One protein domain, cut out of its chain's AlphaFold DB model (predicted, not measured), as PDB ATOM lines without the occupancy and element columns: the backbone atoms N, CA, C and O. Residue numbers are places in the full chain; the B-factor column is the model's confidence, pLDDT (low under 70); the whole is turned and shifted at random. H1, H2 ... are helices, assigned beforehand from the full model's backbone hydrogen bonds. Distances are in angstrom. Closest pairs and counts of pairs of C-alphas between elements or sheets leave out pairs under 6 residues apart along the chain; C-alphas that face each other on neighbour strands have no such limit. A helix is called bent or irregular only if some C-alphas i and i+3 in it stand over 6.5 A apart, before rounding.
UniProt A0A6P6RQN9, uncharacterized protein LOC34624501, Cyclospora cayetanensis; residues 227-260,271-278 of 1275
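Overview. This is residues 227 to 260 and 271 to 278 of the 1275 residues of the protein "uncharacterized protein LOC34624501" of Cyclospora cayetanensis (UniProt A0A6P6RQN9). What shape does the model make? The longest helix, H2, and the helix H1 form an open V, with the tight turn between them at its tip, and the short helix H3 sits at the mouth of the V, where it packs on residues 253 to 258 of H2 and comes near the first residue of H1. What is it built of? The printed part has 42 residues with three named helices, H1, H2 and H3 in chain order, and no named strand; the class is all helix. How spread out is it? It is only just loose, close to compact, with a radius of gyration of the C-alphas of 11.1 A, and its outline is flat, with spans of 30 by 23 by 9 A.

Along the chain. Where is the longest helix? H2 has residues 244 to 260 and measures 24.5 A from its first to its last C-alpha, beginning at C-alpha 244 (-21.846, 7.014, -6.580). It is irregular, but only just: C-alphas 256 and 259 are 6.6 A apart. Where are the other two? H1, residues 227 to 238, begins at C-alpha 227 (-30.553, 26.471, 7.003) and is 16.3 A long. H3, residues 271 to 278, is 10.2 A long and ends at C-alpha 278 (-36.733, 21.753, -2.855).

Arrangement. What touches H2? H2 touches H3 with residues 253 to 258 alone, and the closest C-alphas are those of Ala 257 and Leu 275, 6.3 A apart. The two run opposite ways at a steep tilt of 48 degrees. How does H1 stand to H2? They are close but not clearly touching, with the closest C-alphas, those of Ile 238 and Leu 247, 6.9 A apart, and they run opposite ways at a steep tilt of 43 degrees. How does H1 stand to H3? They are close but not clearly touching, with the closest C-alphas, those of Ala 227 and Leu 276, 8.0 A apart, and they run the same way at a steep tilt of 63 degrees. What do the backbones show? In H1 and H3 every O i to N i+4 pair is within hydrogen-bond range; in H2 it is 9 of 13.

Size, cuts and confidence. How large is it? The two C-alphas farthest apart, those of Gln 242 and Lys 271, are 30.7 A apart. What joins the helices? The link from H1 to H2 is tight, and residues 240 to 245, of which 244 and 245 belong to H2, stand free. The link from H2 to H3 is across the cut: residues 261 to 270 are not printed, and C-alphas 260 and 271 are 9.4 A apart. Where is confidence low? The mean pLDDT of the printed part is 85.7, and residue 227 is the one printed residue under 70.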
ATOM      1  N   ALA A 227     -30.997  26.701   8.376       64.88
ATOM      2  CA  ALA A 227     -30.553  26.471   7.003       64.88
ATOM      3  C   ALA A 227     -29.018  26.387   6.906       64.88
ATOM      4  O   ALA A 227     -28.483  25.478   6.270       64.88
ATOM      5  N   ALA A 228     -28.293  27.273   7.601       73.56
ATOM      6  CA  ALA A 228     -26.830  27.241   7.639       73.56
ATOM      7  C   ALA A 228     -26.275  25.962   8.302       73.56
ATOM      8  O   ALA A 228     -25.280  25.406   7.828       73.56
ATOM      9  N   ALA A 229     -26.922  25.472   9.366       71.44
ATOM     10  CA  ALA A 229     -26.565  24.210  10.016       71.44
ATOM     11  C   ALA A 229     -26.896  22.985   9.138       71.44
ATOM     12  O   ALA A 229     -26.097  22.053   9.052       71.44
ATOM     13  N   SER A 230     -28.032  23.012   8.438       74.56
ATOM     14  CA  SER A 230     -28.472  21.956   7.520       74.56
ATOM     15  C   SER A 230     -27.546  21.818   6.304       74.56
ATOM     16  O   SER A 230     -27.048  20.727   6.019       74.56
ATOM     17  N   VAL A 231     -27.192  22.934   5.654       83.62
ATOM     18  CA  VAL A 231     -26.210  22.954   4.554       83.62
ATOM     19  C   VAL A 231     -24.849  22.422   5.019       83.62
ATOM     20  O   VAL A 231     -24.232  21.628   4.310       83.62
ATOM     21  N   ALA A 232     -24.402  22.762   6.235       84.81
ATOM     22  CA  ALA A 232     -23.181  22.191   6.810       84.81
ATOM     23  C   ALA A 232     -23.291  20.669   7.052       84.81
ATOM     24  O   ALA A 232     -22.351  19.930   6.753       84.81
ATOM     25  N   ALA A 233     -24.437  20.175   7.531       83.38
ATOM     26  CA  ALA A 233     -24.677  18.743   7.705       83.38
ATOM     27  C   ALA A 233     -24.687  17.984   6.365       83.38
ATOM     28  O   ALA A 233     -24.135  16.887   6.279       83.38
ATOM     29  N   HIS A 234     -25.251  18.564   5.302       87.62
ATOM     30  CA  HIS A 234     -25.272  17.941   3.975       87.62
ATOM     31  C   HIS A 234     -23.921  18.032   3.247       87.62
ATOM     32  O   HIS A 234     -23.530  17.058   2.605       87.62
ATOM     33  N   LEU A 235     -23.125  19.090   3.451       92.62
ATOM     34  CA  LEU A 235     -21.707  19.114   3.053       92.62
ATOM     35  C   LEU A 235     -20.907  17.968   3.701       92.62
ATOM     36  O   LEU A 235     -20.078  17.341   3.042       92.62
ATOM     37  N   VAL A 236     -21.184  17.648   4.972       93.38
ATOM     38  CA  VAL A 236     -20.573  16.498   5.666       93.38
ATOM     39  C   VAL A 236     -21.084  15.153   5.134       93.38
ATOM     40  O   VAL A 236     -20.309  14.201   5.133       93.38
ATOM     41  N   LYS A 237     -22.334  15.050   4.654       92.44
ATOM     42  CA  LYS A 237     -22.839  13.844   3.964       92.44
ATOM     43  C   LYS A 237     -22.142  13.646   2.611       92.44
ATOM     44  O   LYS A 237     -21.604  12.572   2.369       92.44
ATOM     45  N   ILE A 238     -22.073  14.688   1.775       95.00
ATOM     46  CA  ILE A 238     -21.429  14.651   0.447       95.00
ATOM     47  C   ILE A 238     -19.953  14.239   0.563       95.00
ATOM     48  O   ILE A 238     -19.529  13.299  -0.103       95.00
ATOM     49  N   ARG A 239     -19.190  14.859   1.479       95.19
ATOM     50  CA  ARG A 239     -17.770  14.535   1.746       95.19
ATOM     51  C   ARG A 239     -17.547  13.204   2.498       95.19
ATOM     52  O   ARG A 239     -16.418  12.914   2.887       95.19
ATOM     53  N   LYS A 240     -18.601  12.422   2.765       95.19
ATOM     54  CA  LYS A 240     -18.537  11.095   3.412       95.19
ATOM     55  C   LYS A 240     -19.126   9.961   2.574       95.19
ATOM     56  O   LYS A 240     -19.031   8.815   3.013       95.19
ATOM     57  N   ALA A 241     -19.714  10.256   1.415       95.44
ATOM     58  CA  ALA A 241     -20.182   9.227   0.497       95.44
ATOM     59  C   ALA A 241     -19.018   8.297   0.111       95.44
ATOM     60  O   ALA A 241     -17.887   8.740  -0.097       95.44
ATOM     61  N   GLN A 242     -19.295   7.002   0.028       95.50
ATOM     62  CA  GLN A 242     -18.333   5.969  -0.364       95.50
ATOM     63  C   GLN A 242     -18.676   5.378  -1.736       95.50
ATOM     64  O   GLN A 242     -17.865   4.662  -2.319       95.50
ATOM     65  N   THR A 243     -19.857   5.699  -2.271       96.00
ATOM     66  CA  THR A 243     -20.373   5.196  -3.547       96.00
ATOM     67  C   THR A 243     -21.050   6.296  -4.366       96.00
ATOM     68  O   THR A 243     -21.598   7.263  -3.831       96.00
ATOM     69  N   MET A 244     -21.083   6.124  -5.692       94.00
ATOM     70  CA  MET A 244     -21.846   7.014  -6.580       94.00
ATOM     71  C   MET A 244     -23.364   6.915  -6.354       94.00
ATOM     72  O   MET A 244     -24.075   7.864  -6.664       94.00
ATOM     73  N   ALA A 245     -23.862   5.817  -5.772       91.69
ATOM     74  CA  ALA A 245     -25.277   5.636  -5.437       91.69
ATOM     75  C   ALA A 245     -25.746   6.540  -4.279       91.69
ATOM     76  O   ALA A 245     -26.903   6.951  -4.237       91.69
ATOM     77  N   GLU A 246     -24.855   6.905  -3.354       92.00
ATOM     78  CA  GLU A 246     -25.173   7.885  -2.308       92.00
ATOM     79  C   GLU A 246     -25.248   9.306  -2.887       92.00
ATOM     80  O   GLU A 246     -26.111  10.092  -2.495       92.00
ATOM     81  N   LEU A 247     -24.390   9.629  -3.864       95.00
ATOM     82  CA  LEU A 247     -24.368  10.933  -4.538       95.00
ATOM     83  C   LEU A 247     -25.463  11.088  -5.601       95.00
ATOM     84  O   LEU A 247     -25.952  12.200  -5.792       95.00
ATOM     85  N   SER A 248     -25.883  10.009  -6.269       92.75
ATOM     86  CA  SER A 248     -26.912  10.068  -7.319       92.75
ATOM     87  C   SER A 248     -28.248  10.597  -6.797       92.75
ATOM     88  O   SER A 248     -28.931  11.318  -7.520       92.75
ATOM     89  N   SER A 249     -28.572  10.344  -5.523       86.12
ATOM     90  CA  SER A 249     -29.729  10.942  -4.844       86.12
ATOM     91  C   SER A 249     -29.688  12.479  -4.853       86.12
ATOM     92  O   SER A 249     -30.663  13.122  -5.237       86.12
ATOM     93  N   TYR A 250     -28.539  13.082  -4.530       89.00
ATOM     94  CA  TYR A 250     -28.335  14.532  -4.598       89.00
ATOM     95  C   TYR A 250     -28.377  15.038  -6.039       89.00
ATOM     96  O   TYR A 250     -29.016  16.051  -6.313       89.00
ATOM     97  N   ILE A 251     -27.715  14.330  -6.959       92.94
ATOM     98  CA  ILE A 251     -27.659  14.699  -8.381       92.94
ATOM     99  C   ILE A 251     -29.070  14.746  -8.978       92.94
ATOM    100  O   ILE A 251     -29.403  15.732  -9.628       92.94
ATOM    101  N   ALA A 252     -29.918  13.753  -8.698       86.50
ATOM    102  CA  ALA A 252     -31.296  13.706  -9.181       86.50
ATOM    103  C   ALA A 252     -32.145  14.881  -8.659       86.50
ATOM    104  O   ALA A 252     -32.846  15.526  -9.439       86.50
ATOM    105  N   VAL A 253     -32.044  15.222  -7.365       85.44
ATOM    106  CA  VAL A 253     -32.783  16.371  -6.806       85.44
ATOM    107  C   VAL A 253     -32.263  17.696  -7.376       85.44
ATOM    108  O   VAL A 253     -33.065  18.558  -7.731       85.44
ATOM    109  N   PHE A 254     -30.947  17.857  -7.565       86.81
ATOM    110  CA  PHE A 254     -30.397  19.031  -8.255       86.81
ATOM    111  C   PHE A 254     -30.850  19.118  -9.721       86.81
ATOM    112  O   PHE A 254     -31.217  20.203 -10.168       86.81
ATOM    113  N   GLN A 255     -30.876  18.003 -10.455       87.19
ATOM    114  CA  GLN A 255     -31.346  17.945 -11.843       87.19
ATOM    115  C   GLN A 255     -32.838  18.284 -11.976       87.19
ATOM    116  O   GLN A 255     -33.213  18.945 -12.940       87.19
ATOM    117  N   GLY A 256     -33.676  17.901 -11.007       82.81
ATOM    118  CA  GLY A 256     -35.088  18.297 -10.964       82.81
ATOM    119  C   GLY A 256     -35.307  19.758 -10.543       82.81
ATOM    120  O   GLY A 256     -36.107  20.469 -11.150       82.81
ATOM    121  N   ALA A 257     -34.583  20.234  -9.524       81.25
ATOM    122  CA  ALA A 257     -34.794  21.563  -8.948       81.25
ATOM    123  C   ALA A 257     -34.174  22.705  -9.775       81.25
ATOM    124  O   ALA A 257     -34.773  23.776  -9.885       81.25
ATOM    125  N   LEU A 258     -32.989  22.509 -10.370       81.00
ATOM    126  CA  LEU A 258     -32.275  23.581 -11.075       81.00
ATOM    127  C   LEU A 258     -33.056  24.154 -12.276       81.00
ATOM    128  O   LEU A 258     -33.136  25.380 -12.355       81.00
ATOM    129  N   PRO A 259     -33.679  23.367 -13.177       80.75
ATOM    130  CA  PRO A 259     -34.465  23.920 -14.283       80.75
ATOM    131  C   PRO A 259     -35.670  24.738 -13.802       80.75
ATOM    132  O   PRO A 259     -35.893  25.848 -14.287       80.75
ATOM    133  N   ALA A 260     -36.399  24.232 -12.800       71.12
ATOM    134  CA  ALA A 260     -37.574  24.895 -12.231       71.12
ATOM    135  C   ALA A 260     -37.233  26.237 -11.553       71.12
ATOM    136  O   ALA A 260     -38.013  27.185 -11.617       71.12
ATOM    137  N   LYS A 271     -35.027  32.512  -5.151       83.88
ATOM    138  CA  LYS A 271     -34.725  31.299  -5.927       83.88
ATOM    139  C   LYS A 271     -33.784  30.367  -5.169       83.88
ATOM    140  O   LYS A 271     -34.025  29.166  -5.140       83.88
ATOM    141  N   CYS A 272     -32.758  30.912  -4.514       80.31
ATOM    142  CA  CYS A 272     -31.887  30.135  -3.633       80.31
ATOM    143  C   CYS A 272     -32.679  29.516  -2.470       80.31
ATOM    144  O   CYS A 272     -32.498  28.340  -2.174       80.31
ATOM    145  N   GLU A 273     -33.606  30.258  -1.857       81.50
ATOM    146  CA  GLU A 273     -34.475  29.721  -0.806       81.50
ATOM    147  C   GLU A 273     -35.428  28.637  -1.335       81.50
ATOM    148  O   GLU A 273     -35.535  27.573  -0.726       81.50
ATOM    149  N   ALA A 274     -36.069  28.852  -2.489       79.69
ATOM    150  CA  ALA A 274     -36.909  27.839  -3.132       79.69
ATOM    151  C   ALA A 274     -36.124  26.553  -3.444       79.69
ATOM    152  O   ALA A 274     -36.629  25.456  -3.217       79.69
ATOM    153  N   LEU A 275     -34.869  26.677  -3.886       82.81
ATOM    154  CA  LEU A 275     -33.971  25.550  -4.138       82.81
ATOM    155  C   LEU A 275     -33.548  24.831  -2.845       82.81
ATOM    156  O   LEU A 275     -33.538  23.605  -2.811       82.81
ATOM    157  N   LEU A 276     -33.266  25.560  -1.760       84.94
ATOM    158  CA  LEU A 276     -32.979  24.960  -0.448       84.94
ATOM    159  C   LEU A 276     -34.202  24.244   0.153       84.94
ATOM    160  O   LEU A 276     -34.038  23.214   0.805       84.94
ATOM    161  N   ARG A 277     -35.421  24.745  -0.093       80.12
ATOM    162  CA  ARG A 277     -36.672  24.051   0.260       80.12
ATOM    163  C   ARG A 277     -36.911  22.819  -0.628       80.12
ATOM    164  O   ARG A 277     -37.296  21.784  -0.108       80.12
ATOM    165  N   ALA A 278     -36.621  22.891  -1.930       76.50
ATOM    166  CA  ALA A 278     -36.733  21.753  -2.855       76.50
ATOM    167  C   ALA A 278     -35.702  20.634  -2.588       76.50
ATOM    168  O   ALA A 278     -35.952  19.478  -2.912       76.50
TER     169      ALA A 278